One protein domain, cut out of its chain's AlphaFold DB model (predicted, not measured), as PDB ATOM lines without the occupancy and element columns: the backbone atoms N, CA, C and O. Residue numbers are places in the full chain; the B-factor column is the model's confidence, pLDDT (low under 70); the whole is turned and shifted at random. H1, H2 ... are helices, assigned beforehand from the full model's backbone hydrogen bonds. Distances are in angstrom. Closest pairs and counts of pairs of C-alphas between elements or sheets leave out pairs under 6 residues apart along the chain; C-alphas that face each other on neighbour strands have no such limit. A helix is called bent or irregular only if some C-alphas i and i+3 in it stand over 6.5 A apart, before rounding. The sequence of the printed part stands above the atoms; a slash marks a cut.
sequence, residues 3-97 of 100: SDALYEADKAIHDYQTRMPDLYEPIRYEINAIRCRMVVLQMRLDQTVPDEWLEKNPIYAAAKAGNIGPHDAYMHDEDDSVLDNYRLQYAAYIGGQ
ATOM      1  N   SER A   3      19.819  -9.381 -44.806       90.56
ATOM      2  CA  SER A   3      19.224  -9.815 -43.540       90.56
ATOM      3  C   SER A   3      19.865  -9.146 -42.322       90.56
ATOM      4  O   SER A   3      19.132  -8.597 -41.509       90.56
ATOM      5  N   ASP A   4      21.200  -9.069 -42.248       91.69
ATOM      6  CA  ASP A   4      21.896  -8.349 -41.163       91.69
ATOM      7  C   ASP A   4      21.474  -6.872 -41.084       91.69
ATOM      8  O   ASP A   4      21.281  -6.323 -40.005       91.69
ATOM      9  N   ALA A   5      21.299  -6.208 -42.232       95.31
ATOM     10  CA  ALA A   5      20.872  -4.809 -42.255       95.31
ATOM     11  C   ALA A   5      19.428  -4.633 -41.753       95.31
ATOM     12  O   ALA A   5      19.126  -3.642 -41.090       95.31
ATOM     13  N   LEU A   6      18.542  -5.586 -42.058       95.25
ATOM     14  CA  LEU A   6      17.173  -5.605 -41.537       95.25
ATOM     15  C   LEU A   6      17.162  -5.863 -40.028       95.25
ATOM     16  O   LEU A   6      16.435  -5.184 -39.310       95.25
ATOM     17  N   TYR A   7      18.004  -6.782 -39.563       92.94
ATOM     18  CA  TYR A   7      18.173  -7.106 -38.153       92.94
ATOM     19  C   TYR A   7      18.633  -5.897 -37.326       92.94
ATOM     20  O   TYR A   7      17.981  -5.516 -36.355       92.94
ATOM     21  N   GLU A   8      19.722  -5.240 -37.740       94.88
ATOM     22  CA  GLU A   8      20.255  -4.069 -37.029       94.88
ATOM     23  C   GLU A   8      19.265  -2.898 -37.028       94.88
ATOM     24  O   GLU A   8      19.150  -2.166 -36.042       94.88
ATOM     25  N   ALA A   9      18.514  -2.724 -38.118       95.56
ATOM     26  CA  ALA A   9      17.478  -1.706 -38.186       95.56
ATOM     27  C   ALA A   9      16.292  -2.020 -37.258       95.56
ATOM     28  O   ALA A   9      15.801  -1.104 -36.602       95.56
ATOM     29  N   ASP A  10      15.848  -3.279 -37.162       94.56
ATOM     30  CA  ASP A  10      14.777  -3.669 -36.237       94.56
ATOM     31  C   ASP A  10      15.183  -3.418 -34.781       94.56
ATOM     32  O   ASP A  10      14.455  -2.758 -34.039       94.56
ATOM     33  N   LYS A  11      16.400  -3.839 -34.420       93.44
ATOM     34  CA  LYS A  11      16.970  -3.615 -33.091       93.44
ATOM     35  C   LYS A  11      17.051  -2.130 -32.746       93.44
ATOM     36  O   LYS A  11      16.623  -1.726 -31.669       93.44
ATOM     37  N   ALA A  12      17.540  -1.304 -33.672       94.25
ATOM     38  CA  ALA A  12      17.586   0.139 -33.470       94.25
ATOM     39  C   ALA A  12      16.183   0.724 -33.247       94.25
ATOM     40  O   ALA A  12      16.005   1.551 -32.353       94.25
ATOM     41  N   ILE A  13      15.182   0.298 -34.026       93.62
ATOM     42  CA  ILE A  13      13.797   0.750 -33.845       93.62
ATOM     43  C   ILE A  13      13.283   0.353 -32.456       93.62
ATOM     44  O   ILE A  13      12.775   1.226 -31.752       93.62
ATOM     45  N   HIS A  14      13.452  -0.905 -32.042       92.00
ATOM     46  CA  HIS A  14      13.035  -1.376 -30.718       92.00
ATOM     47  C   HIS A  14      13.701  -0.579 -29.584       92.00
ATOM     48  O   HIS A  14      13.024  -0.083 -28.684       92.00
ATOM     49  N   ASP A  15      15.014  -0.356 -29.665       91.75
ATOM     50  CA  ASP A  15      15.746   0.446 -28.680       91.75
ATOM     51  C   ASP A  15      15.184   1.876 -28.583       91.75
ATOM     52  O   ASP A  15      15.036   2.434 -27.489       91.75
ATOM     53  N   TYR A  16      14.836   2.484 -29.722       89.25
ATOM     54  CA  TYR A  16      14.203   3.802 -29.752       89.25
ATOM     55  C   TYR A  16      12.787   3.792 -29.161       89.25
ATOM     56  O   TYR A  16      12.455   4.730 -28.431       89.25
ATOM     57  N   GLN A  17      11.981   2.753 -29.413       90.75
ATOM     58  CA  GLN A  17      10.651   2.579 -28.807       90.75
ATOM     59  C   GLN A  17      10.732   2.586 -27.283       90.75
ATOM     60  O   GLN A  17       9.981   3.299 -26.619       90.75
ATOM     61  N   THR A  18      11.680   1.827 -26.738       90.00
ATOM     62  CA  THR A  18      11.866   1.671 -25.294       90.00
ATOM     63  C   THR A  18      12.388   2.953 -24.645       90.00
ATOM     64  O   THR A  18      12.003   3.296 -23.529       90.00
ATOM     65  N   ARG A  19      13.244   3.710 -25.344       93.62
ATOM     66  CA  ARG A  19      13.820   4.962 -24.825       93.62
ATOM     67  C   ARG A  19      12.905   6.177 -24.944       93.62
ATOM     68  O   ARG A  19      13.061   7.112 -24.162       93.62
ATOM     69  N   MET A  20      12.023   6.212 -25.941       92.38
ATOM     70  CA  MET A  20      11.147   7.355 -26.231       92.38
ATOM     71  C   MET A  20       9.694   6.904 -26.463       92.38
ATOM     72  O   MET A  20       9.149   7.139 -27.547       92.38
ATOM     73  N   PRO A  21       9.043   6.286 -25.458       92.50
ATOM     74  CA  PRO A  21       7.710   5.707 -25.621       92.50
ATOM     75  C   PRO A  21       6.665   6.754 -26.029       92.50
ATOM     76  O   PRO A  21       5.870   6.501 -26.929       92.50
ATOM     77  N   ASP A  22       6.721   7.962 -25.461       94.44
ATOM     78  CA  ASP A  22       5.752   9.034 -25.739       94.44
ATOM     79  C   ASP A  22       5.773   9.512 -27.199       94.44
ATOM     80  O   ASP A  22       4.739   9.878 -27.757       94.44
ATOM     81  N   LEU A  23       6.950   9.505 -27.835       91.31
ATOM     82  CA  LEU A  23       7.101   9.898 -29.239       91.31
ATOM     83  C   LEU A  23       6.548   8.824 -30.180       91.31
ATOM     84  O   LEU A  23       6.082   9.130 -31.276       91.31
ATOM     85  N   TYR A  24       6.632   7.565 -29.756       88.62
ATOM     86  CA  TYR A  24       6.328   6.420 -30.593       88.62
ATOM     87  C   TYR A  24       4.887   5.945 -30.450       88.62
ATOM     88  O   TYR A  24       4.305   5.474 -31.421       88.62
ATOM     89  N   GLU A  25       4.285   6.088 -29.270       91.94
ATOM     90  CA  GLU A  25       2.916   5.653 -28.991       91.94
ATOM     91  C   GLU A  25       1.900   6.105 -30.060       91.94
ATOM     92  O   GLU A  25       1.117   5.259 -30.510       91.94
ATOM     93  N   PRO A  26       1.939   7.360 -30.567       95.75
ATOM     94  CA  PRO A  26       1.024   7.809 -31.616       95.75
ATOM     95  C   PRO A  26       1.206   7.104 -32.967       95.75
ATOM     96  O   PRO A  26       0.254   7.037 -33.735       95.75
ATOM     97  N   ILE A  27       2.410   6.599 -33.257       94.38
ATOM     98  CA  ILE A  27       2.800   5.981 -34.538       94.38
ATOM     99  C   ILE A  27       3.151   4.494 -34.393       94.38
ATOM    100  O   ILE A  27       3.769   3.873 -35.267       94.38
ATOM    101  N   ARG A  28       2.785   3.903 -33.250       91.75
ATOM    102  CA  ARG A  28       3.212   2.555 -32.879       91.75
ATOM    103  C   ARG A  28       2.753   1.519 -33.884       91.75
ATOM    104  O   ARG A  28       3.490   0.585 -34.188       91.75
ATOM    105  N   TYR A  29       1.532   1.677 -34.380       93.88
ATOM    106  CA  TYR A  29       0.955   0.742 -35.329       93.88
ATOM    107  C   TYR A  29       1.697   0.773 -36.669       93.88
ATOM    108  O   TYR A  29       2.062  -0.290 -37.177       93.88
ATOM    109  N   GLU A  30       1.975   1.962 -37.222       95.88
ATOM    110  CA  GLU A  30       2.702   2.073 -38.487       95.88
ATOM    111  C   GLU A  30       4.093   1.462 -38.391       95.88
ATOM    112  O   GLU A  30       4.497   0.695 -39.269       95.88
ATOM    113  N   ILE A  31       4.829   1.764 -37.324       95.06
ATOM    114  CA  ILE A  31       6.201   1.285 -37.228       95.06
ATOM    115  C   ILE A  31       6.237  -0.213 -36.878       95.06
ATOM    116  O   ILE A  31       7.024  -0.941 -37.479       95.06
ATOM    117  N   ASN A  32       5.327  -0.737 -36.048       95.38
ATOM    118  CA  ASN A  32       5.224  -2.189 -35.835       95.38
ATOM    119  C   ASN A  32       4.907  -2.944 -37.138       95.38
ATOM    120  O   ASN A  32       5.420  -4.042 -37.352       95.38
ATOM    121  N   ALA A  33       4.119  -2.354 -38.044       96.81
ATOM    122  CA  ALA A  33       3.870  -2.937 -39.362       96.81
ATOM    123  C   ALA A  33       5.137  -2.965 -40.240       96.81
ATOM    124  O   ALA A  33       5.338  -3.916 -41.000       96.81
ATOM    125  N   ILE A  34       6.008  -1.953 -40.131       96.56
ATOM    126  CA  ILE A  34       7.319  -1.939 -40.797       96.56
ATOM    127  C   ILE A  34       8.212  -3.040 -40.217       96.56
ATOM    128  O   ILE A  34       8.709  -3.865 -40.982       96.56
ATOM    129  N   ARG A  35       8.338  -3.109 -38.886       97.25
ATOM    130  CA  ARG A  35       9.119  -4.140 -38.185       97.25
ATOM    131  C   ARG A  35       8.673  -5.550 -38.574       97.25
ATOM    132  O   ARG A  35       9.488  -6.360 -38.999       97.25
ATOM    133  N   CYS A  36       7.364  -5.816 -38.597       98.06
ATOM    134  CA  CYS A  36       6.823  -7.103 -39.051       98.06
ATOM    135  C   CYS A  36       7.275  -7.471 -40.475       98.06
ATOM    136  O   CYS A  36       7.651  -8.612 -40.742       98.06
ATOM    137  N   ARG A  37       7.274  -6.510 -41.409       97.88
ATOM    138  CA  ARG A  37       7.758  -6.745 -42.782       97.88
ATOM    139  C   ARG A  37       9.261  -7.008 -42.819       97.88
ATOM    140  O   ARG A  37       9.693  -7.847 -43.605       97.88
ATOM    141  N   MET A  38      10.038  -6.313 -41.990       97.62
ATOM    142  CA  MET A  38      11.482  -6.521 -41.873       97.62
ATOM    143  C   MET A  38      11.793  -7.932 -41.380       97.62
ATOM    144  O   MET A  38      12.560  -8.622 -42.042       97.62
ATOM    145  N   VAL A  39      11.118  -8.397 -40.326       96.38
ATOM    146  CA  VAL A  39      11.253  -9.767 -39.799       96.38
ATOM    147  C   VAL A  39      10.911 -10.811 -40.863       96.38
ATOM    148  O   VAL A  39      11.690 -11.727 -41.117       96.38
ATOM    149  N   VAL A  40       9.780 -10.655 -41.564       96.88
ATOM    150  CA  VAL A  40       9.388 -11.578 -42.647       96.88
ATOM    151  C   VAL A  40      10.446 -11.640 -43.750       96.88
ATOM    152  O   VAL A  40      10.738 -12.722 -44.262       96.88
ATOM    153  N   LEU A  41      11.007 -10.495 -44.145       96.31
ATOM    154  CA  LEU A  41      12.053 -10.435 -45.165       96.31
ATOM    155  C   LEU A  41      13.365 -11.033 -44.663       96.31
ATOM    156  O   LEU A  41      13.972 -11.811 -45.389       96.31
ATOM    157  N   GLN A  42      13.770 -10.719 -43.434       95.31
ATOM    158  CA  GLN A  42      14.966 -11.265 -42.809       95.31
ATOM    159  C   GLN A  42      14.914 -12.795 -42.809       95.31
ATOM    160  O   GLN A  42      15.792 -13.431 -43.379       95.31
ATOM    161  N   MET A  43      13.835 -13.390 -42.294       94.56
ATOM    162  CA  MET A  43      13.708 -14.849 -42.209       94.56
ATOM    163  C   MET A  43      13.629 -15.539 -43.580       94.56
ATOM    164  O   MET A  43      14.064 -16.679 -43.717       94.56
ATOM    165  N   ARG A  44      13.094 -14.859 -44.605       94.44
ATOM    166  CA  ARG A  44      13.123 -15.348 -45.997       94.44
ATOM    167  C   ARG A  44      14.514 -15.276 -46.619       94.44
ATOM    168  O   ARG A  44      14.850 -16.118 -47.438       94.44
ATOM    169  N   LEU A  45      15.298 -14.257 -46.280       93.50
ATOM    170  CA  LEU A  45      16.661 -14.095 -46.788       93.50
ATOM    171  C   LEU A  45      17.641 -15.039 -46.085       93.50
ATOM    172  O   LEU A  45      18.545 -15.555 -46.733       93.50
ATOM    173  N   ASP A  46      17.431 -15.290 -44.793       89.31
ATOM    174  CA  ASP A  46      18.239 -16.206 -43.984       89.31
ATOM    175  C   ASP A  46      17.856 -17.680 -44.175       89.31
ATOM    176  O   ASP A  46      18.533 -18.545 -43.628       89.31
ATOM    177  N   GLN A  47      16.771 -17.959 -44.910       78.81
ATOM    178  CA  GLN A  47      16.071 -19.240 -45.023       78.81
ATOM    179  C   GLN A  47      16.960 -20.482 -44.812       78.81
ATOM    180  O   GLN A  47      17.579 -21.011 -45.733       78.81
ATOM    181  N   THR A  48      16.959 -20.987 -43.576       79.38
ATOM    182  CA  THR A  48      17.676 -22.208 -43.164       79.38
ATOM    183  C   THR A  48      16.788 -23.455 -43.177       79.38
ATOM    184  O   THR A  48      17.257 -24.560 -42.899       79.38
ATOM    185  N   VAL A  49      15.497 -23.287 -43.482       85.62
ATOM    186  CA  VAL A  49      14.470 -24.339 -43.478       85.62
ATOM    187  C   VAL A  49      13.596 -24.254 -44.739       85.62
ATOM    188  O   VAL A  49      13.449 -23.166 -45.303       85.62
ATOM    189  N   PRO A  50      12.969 -25.360 -45.182       90.44
ATOM    190  CA  PRO A  50      12.004 -25.334 -46.285       90.44
ATOM    191  C   PRO A  50      10.848 -24.348 -46.051       90.44
ATOM    192  O   PRO A  50      10.448 -24.128 -44.907       90.44
ATOM    193  N   ASP A  51      10.261 -23.808 -47.126       90.31
ATOM    194  CA  ASP A  51       9.156 -22.828 -47.061       90.31
ATOM    195  C   ASP A  51       7.989 -23.291 -46.175       90.31
ATOM    196  O   ASP A  51       7.462 -22.525 -45.372       90.31
ATOM    197  N   GLU A  52       7.610 -24.566 -46.266       91.50
ATOM    198  CA  GLU A  52       6.527 -25.146 -45.461       91.50
ATOM    199  C   GLU A  52       6.801 -25.129 -43.948       91.50
ATOM    200  O   GLU A  52       5.864 -25.129 -43.146       91.50
ATOM    201  N   TRP A  53       8.075 -25.123 -43.553       93.62
ATOM    202  CA  TRP A  53       8.509 -25.013 -42.166       93.62
ATOM    203  C   TRP A  53       8.680 -23.560 -41.759       93.62
ATOM    204  O   TRP A  53       8.273 -23.194 -40.660       93.62
ATOM    205  N   LEU A  54       9.165 -22.709 -42.664       94.50
ATOM    206  CA  LEU A  54       9.191 -21.268 -42.441       94.50
ATOM    207  C   LEU A  54       7.781 -20.731 -42.141       94.50
ATOM    208  O   LEU A  54       7.597 -20.009 -41.167       94.50
ATOM    209  N   GLU A  55       6.770 -21.165 -42.897       94.69
ATOM    210  CA  GLU A  55       5.360 -20.802 -42.683       94.69
ATOM    211  C   GLU A  55       4.791 -21.291 -41.334       94.69
ATOM    212  O   GLU A  55       3.820 -20.726 -40.833       94.69
ATOM    213  N   LYS A  56       5.400 -22.312 -40.717       94.75
ATOM    214  CA  LYS A  56       5.037 -22.821 -39.381       94.75
ATOM    215  C   LYS A  56       5.831 -22.168 -38.252       94.75
ATOM    216  O   LYS A  56       5.505 -22.395 -37.086       94.75
ATOM    217  N   ASN A  57       6.873 -21.398 -38.560       96.19
ATOM    218  CA  ASN A  57       7.650 -20.719 -37.537       96.19
ATOM    219  C   ASN A  57       6.759 -19.660 -36.850       96.19
ATOM    220  O   ASN A  57       6.197 -18.806 -37.538       96.19
ATOM    221  N   PRO A  58       6.611 -19.688 -35.514       96.81
ATOM    222  CA  PRO A  58       5.665 -18.827 -34.809       96.81
ATOM    223  C   PRO A  58       6.014 -17.339 -34.916       96.81
ATOM    224  O   PRO A  58       5.103 -16.517 -35.002       96.81
ATOM    225  N   ILE A  59       7.302 -16.984 -34.995       97.12
ATOM    226  CA  ILE A  59       7.750 -15.603 -35.226       97.12
ATOM    227  C   ILE A  59       7.345 -15.158 -36.633       97.12
ATOM    228  O   ILE A  59       6.741 -14.100 -36.812       97.12
ATOM    229  N   TYR A  60       7.613 -16.002 -37.628       96.94
ATOM    230  CA  TYR A  60       7.281 -15.724 -39.023       96.94
ATOM    231  C   TYR A  60       5.769 -15.569 -39.239       96.94
ATOM    232  O   TYR A  60       5.307 -14.600 -39.848       96.94
ATOM    233  N   ALA A  61       4.988 -16.512 -38.707       96.94
ATOM    234  CA  ALA A  61       3.537 -16.525 -38.814       96.94
ATOM    235  C   ALA A  61       2.908 -15.307 -38.119       96.94
ATOM    236  O   ALA A  61       2.022 -14.660 -38.685       96.94
ATOM    237  N   ALA A  62       3.398 -14.947 -36.927       97.88
ATOM    238  CA  ALA A  62       2.941 -13.767 -36.202       97.88
ATOM    239  C   ALA A  62       3.273 -12.470 -36.950       97.88
ATOM    240  O   ALA A  62       2.389 -11.632 -37.139       97.88
ATOM    241  N   ALA A  63       4.498 -12.336 -37.465       97.56
ATOM    242  CA  ALA A  63       4.906 -11.167 -38.233       97.56
ATOM    243  C   ALA A  63       4.078 -11.009 -39.525       97.56
ATOM    244  O   ALA A  63       3.634  -9.906 -39.843       97.56
ATOM    245  N   LYS A  64       3.756 -12.104 -40.233       97.50
ATOM    246  CA  LYS A  64       2.815 -12.069 -41.375       97.50
ATOM    247  C   LYS A  64       1.414 -11.592 -40.984       97.50
ATOM    248  O   LYS A  64       0.752 -10.949 -41.796       97.50
ATOM    249  N   ALA A  65       0.977 -11.886 -39.763       97.25
ATOM    250  CA  ALA A  65      -0.288 -11.413 -39.207       97.25
ATOM    251  C   ALA A  65      -0.210  -9.983 -38.625       97.25
ATOM    252  O   ALA A  65      -1.211  -9.482 -38.113       97.25
ATOM    253  N   GLY A  66       0.947  -9.315 -38.704       96.81
ATOM    254  CA  GLY A  66       1.159  -7.970 -38.162       96.81
ATOM    255  C   GLY A  66       1.403  -7.929 -36.650       96.81
ATOM    256  O   GLY A  66       1.259  -6.872 -36.041       96.81
ATOM    257  N   ASN A  67       1.749  -9.063 -36.038       97.50
ATOM    258  CA  ASN A  67       2.077  -9.162 -34.621       97.50
ATOM    259  C   ASN A  67       3.592  -9.307 -34.420       97.50
ATOM    260  O   ASN A  67       4.154 -10.374 -34.669       97.50
ATOM    261  N   ILE A  68       4.233  -8.247 -33.919       96.38
ATOM    262  CA  ILE A  68       5.674  -8.228 -33.626       96.38
ATOM    263  C   ILE A  68       6.024  -8.889 -32.282       96.38
ATOM    264  O   ILE A  68       7.177  -9.230 -32.053       96.38
ATOM    265  N   GLY A  69       5.041  -9.129 -31.409       96.00
ATOM    266  CA  GLY A  69       5.268  -9.582 -30.031       96.00
ATOM    267  C   GLY A  69       6.139 -10.839 -29.902       96.00
ATOM    268  O   GLY A  69       7.092 -10.810 -29.136       96.00
ATOM    269  N   PRO A  70       5.891 -11.925 -30.660       96.88
ATOM    270  CA  PRO A  70       6.734 -13.122 -30.596       96.88
ATOM    271  C   PRO A  70       8.183 -12.890 -31.035       96.88
ATOM    272  O   PRO A  70       9.080 -13.564 -30.540       96.88
ATOM    273  N   HIS A  71       8.415 -11.948 -31.956       96.06
ATOM    274  CA  HIS A  71       9.771 -11.538 -32.312       96.06
ATOM    275  C   HIS A  71      10.427 -10.791 -31.150       96.06
ATOM    276  O   HIS A  71      11.551 -11.118 -30.795       96.06
ATOM    277  N   ASP A  72       9.719  -9.832 -30.547       95.31
ATOM    278  CA  ASP A  72      10.239  -9.048 -29.421       95.31
ATOM    279  C   ASP A  72      10.566  -9.936 -28.215       95.31
ATOM    280  O   ASP A  72      11.658  -9.832 -27.663       95.31
ATOM    281  N   ALA A  73       9.683 -10.880 -27.886       94.75
ATOM    282  CA  ALA A  73       9.915 -11.854 -26.823       94.75
ATOM    283  C   ALA A  73      11.200 -12.664 -27.070       94.75
ATOM    284  O   ALA A  73      12.054 -12.772 -26.196       94.75
ATOM    285  N   TYR A  74      11.385 -13.170 -28.292       94.12
ATOM    286  CA  TYR A  74      12.575 -13.941 -28.646       94.12
ATOM    287  C   TYR A  74      13.855 -13.091 -28.670       94.12
ATOM    288  O   TYR A  74      14.890 -13.497 -28.151       94.12
ATOM    289  N   MET A  75      13.802 -11.911 -29.292       91.19
ATOM    290  CA  MET A  75      14.994 -11.117 -29.593       91.19
ATOM    291  C   MET A  75      15.414 -10.150 -28.489       91.19
ATOM    292  O   MET A  75      16.591  -9.788 -28.424       91.19
ATOM    293  N   HIS A  76      14.471  -9.677 -27.679       88.56
ATOM    294  CA  HIS A  76      14.697  -8.601 -26.713       88.56
ATOM    295  C   HIS A  76      14.458  -9.049 -25.271       88.56
ATOM    296  O   HIS A  76      15.174  -8.583 -24.388       88.56
ATOM    297  N   ASP A  77      13.534  -9.989 -25.050       88.75
ATOM    298  CA  ASP A  77      13.264 -10.548 -23.718       88.75
ATOM    299  C   ASP A  77      14.013 -11.871 -23.453       88.75
ATOM    300  O   ASP A  77      13.881 -12.443 -22.372       88.75
ATOM    301  N   GLU A  78      14.801 -12.353 -24.425       88.31
ATOM    302  CA  GLU A  78      15.520 -13.641 -24.384       88.31
ATOM    303  C   GLU A  78      14.590 -14.846 -24.106       88.31
ATOM    304  O   GLU A  78      15.006 -15.881 -23.575       88.31
ATOM    305  N   ASP A  79      13.308 -14.725 -24.472       93.31
ATOM    306  CA  ASP A  79      12.301 -15.768 -24.305       93.31
ATOM    307  C   ASP A  79      12.314 -16.739 -25.492       93.31
ATOM    308  O   ASP A  79      11.508 -16.692 -26.428       93.31
ATOM    309  N   ASP A  80      13.251 -17.678 -25.419       91.38
ATOM    310  CA  ASP A  80      13.402 -18.770 -26.378       91.38
ATOM    311  C   ASP A  80      12.181 -19.706 -26.449       91.38
ATOM    312  O   ASP A  80      12.015 -20.419 -27.450       91.38
ATOM    313  N   SER A  81      11.298 -19.684 -25.439       92.88
ATOM    314  CA  SER A  81      10.159 -20.606 -25.345       92.88
ATOM    315  C   SER A  81       9.154 -20.434 -26.487       92.88
ATOM    316  O   SER A  81       8.464 -21.386 -26.869       92.88
ATOM    317  N   VAL A  82       9.150 -19.256 -27.125       93.44
ATOM    318  CA  VAL A  82       8.387 -18.962 -28.346       93.44
ATOM    319  C   VAL A  82       8.667 -19.991 -29.450       93.44
ATOM    320  O   VAL A  82       7.775 -20.293 -30.244       93.44
ATOM    321  N   LEU A  83       9.875 -20.563 -29.507       94.69
ATOM    322  CA  LEU A  83      10.294 -21.506 -30.546       94.69
ATOM    323  C   LEU A  83      10.335 -22.974 -30.097       94.69
ATOM    324  O   LEU A  83      10.574 -23.835 -30.946       94.69
ATOM    325  N   ASP A  84      10.084 -23.300 -28.829       94.25
ATOM    326  CA  ASP A  84      10.312 -24.649 -28.282       94.25
ATOM    327  C   ASP A  84       9.540 -25.739 -29.029       94.25
ATOM    328  O   ASP A  84      10.122 -26.689 -29.558       94.25
ATOM    329  N   ASN A  85       8.218 -25.588 -29.136       93.50
ATOM    330  CA  ASN A  85       7.377 -26.576 -29.812       93.50
ATOM    331  C   ASN A  85       7.721 -26.684 -31.308       93.50
ATOM    332  O   ASN A  85       7.761 -27.779 -31.865       93.50
ATOM    333  N   TYR A  86       8.024 -25.555 -31.951       94.25
ATOM    334  CA  TYR A  86       8.444 -25.524 -33.351       94.25
ATOM    335  C   TYR A  86       9.757 -26.295 -33.563       94.25
ATOM    336  O   TYR A  86       9.839 -27.155 -34.441       94.25
ATOM    337  N   ARG A  87      10.766 -26.040 -32.720       93.75
ATOM    338  CA  ARG A  87      12.077 -26.707 -32.755       93.75
ATOM    339  C   ARG A  87      11.938 -28.212 -32.501       93.75
ATOM    340  O   ARG A  87      12.536 -28.999 -33.234       93.75
ATOM    341  N   LEU A  88      11.109 -28.621 -31.535       93.19
ATOM    342  CA  LEU A  88      10.819 -30.034 -31.251       93.19
ATOM    343  C   LEU A  88      10.183 -30.748 -32.452       93.19
ATOM    344  O   LEU A  88      10.619 -31.837 -32.831       93.19
ATOM    345  N   GLN A  89       9.181 -30.130 -33.079       93.31
ATOM    346  CA  GLN A  89       8.515 -30.695 -34.254       93.31
ATOM    347  C   GLN A  89       9.458 -30.781 -35.459       93.31
ATOM    348  O   GLN A  89       9.457 -31.792 -36.164       93.31
ATOM    349  N   TYR A  90      10.286 -29.757 -35.682       91.88
ATOM    350  CA  TYR A  90      11.240 -29.747 -36.790       91.88
ATOM    351  C   TYR A  90      12.344 -30.794 -36.610       91.88
ATOM    352  O   TYR A  90      12.692 -31.502 -37.555       91.88
ATOM    353  N   ALA A  91      12.844 -30.967 -35.383       91.00
ATOM    354  CA  ALA A  91      13.813 -32.013 -35.066       91.00
ATOM    355  C   ALA A  91      13.244 -33.420 -35.315       91.00
ATOM    356  O   ALA A  91      13.924 -34.263 -35.901       91.00
ATOM    357  N   ALA A  92      11.986 -33.667 -34.929       90.25
ATOM    358  CA  ALA A  92      11.305 -34.930 -35.215       90.25
ATOM    359  C   ALA A  92      11.119 -35.160 -36.725       90.25
ATOM    360  O   ALA A  92      11.315 -36.275 -37.207       90.25
ATOM    361  N   TYR A  93      10.791 -34.104 -37.475       88.19
ATOM    362  CA  TYR A  93      10.680 -34.154 -38.931       88.19
ATOM    363  C   TYR A  93      12.002 -34.539 -39.597       88.19
ATOM    364  O   TYR A  93      12.026 -35.500 -40.358       88.19
ATOM    365  N   ILE A  94      13.106 -33.861 -39.264       88.44
ATOM    366  CA  ILE A  94      14.432 -34.188 -39.813       88.44
ATOM    367  C   ILE A  94      14.867 -35.598 -39.391       88.44
ATOM    368  O   ILE A  94      15.414 -36.339 -40.200       88.44
ATOM    369  N   GLY A  95      14.615 -35.997 -38.141       83.62
ATOM    370  CA  GLY A  95      14.986 -37.323 -37.636       83.62
ATOM    371  C   GLY A  95      14.248 -38.486 -38.309       83.62
ATOM    372  O   GLY A  95      14.752 -39.608 -38.300       83.62
ATOM    373  N   GLY A  96      13.073 -38.226 -38.893       78.19
ATOM    374  CA  GLY A  96      12.300 -39.191 -39.676       78.19
ATOM    375  C   GLY A  96      12.618 -39.194 -41.175       78.19
ATOM    376  O   GLY A  96      12.150 -40.088 -41.881       78.19
ATOM    377  N   GLN A  97      13.394 -38.224 -41.669       69.75
ATOM    378  CA  GLN A  97      13.848 -38.215 -43.058       69.75
ATOM    379  C   GLN A  97      14.929 -39.291 -43.250       69.75
ATOM    380  O   GLN A  97      15.814 -39.437 -42.397       69.75
TER     381      GLN A  97
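Overview. This is residues 3 to 97 of the 100 residues of an uncharacterized protein of Rhizobium radiobacter (UniProt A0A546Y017). Start at Ser 3 and you trace a long helical hairpin, H1 and H2, that makes one end of a rod; the short helices H4 and H5 pack on one another in the middle, and the long H6 runs from them toward the other end, with little H3 between the end of H2 and H4. The turn of the hairpin, residues 18 to 23, sticks out, and H2 has a kink close behind it. The printed part has 95 residues with six named helices in the order H1 H2 H3 H4 H5 H6 and no named strand: its class is all helix. It is only just compact, close to loose, with a radius of gyration of the C-alphas of 14.4 A, and it spans 50 by 23 by 22 A.

Along the chain. Find C-alpha 3 at (19.224, -9.815, -43.540); from there H1 runs through residues 3 to 19, 24.5 A from first to last C-alpha. After Met 20, look for H2 at C-alpha 21, (7.710, 5.707, -25.621); it holds residues 21 to 45 and is the longest helix by residues, 30.3 A from first to last C-alpha. H2 is irregular, with C-alphas 26 and 29 8.0 A apart, and has a kink of 82 degrees near residue 28. Next come H3, residues 51 to 54, 4.9 A long; H4, residues 58 to 64, 9.8 A long; and H5, residues 69 to 75, 9.9 A long. H6 holds residues 80 to 96 and measures 24.4 A, ending at C-alpha 96, (12.300, -39.191, -39.676). H6 is irregular too, with C-alphas 82 and 85 7.8 A apart, and has a kink of 33 degrees near residue 87.

Arrangement. Begin with H1 and H2, a helical hairpin: they touch at a shallow tilt of 18 degrees and run opposite ways, and their closest C-alphas, those of Ser 3 and Gln 42, are 4.6 A apart. Of H2, residues 36 to 43 alone touch H4; the closest C-alphas, of Cys 36 and Ala 63, are 4.6 A apart, and the two helices run opposite ways at a steep tilt of 70.0 degrees, only just short of about perpendicular. H4 is the hub, touching H2, H5 and H6. Its closest C-alphas to H5 are those of Ile 59 and Pro 70, 5.4 A apart, at a steep tilt of 54 degrees, opposite ways. Residues 82 to 86 of H6 alone touch H4, with the C-alphas of Pro 58 and Leu 83 the closest at 6.8 A; the two are only just about perpendicular, at 73 degrees. Residues 80 to 82 of H6 alone touch H5, about perpendicular at 80 degrees, with the C-alphas of Tyr 74 and Asp 80 closest at 5.4 A. H3 touches no helix; it is close but not clearly touching H4, where the closest C-alphas, of Leu 54 and Tyr 60, are 6.8 A apart. H1 and H5 are near each other, while H1 and H6 are apart, as are H2 and H6. In H1, H4 and H5 every O i to N i+4 pair is within hydrogen-bond range, against 17 of 21 in H2 and 10 of 13 in H6; H3 is too short for such a pair.

Size, cuts and confidence. Look for the two C-alphas farthest apart at Asp 22 and Gln 97, 51.0 A from each other. The printed part has no cut from residue 3 to 97, and the five links between its helices are tight. The mean pLDDT of the printed part is 93.0, and residue 97 alone is under 70.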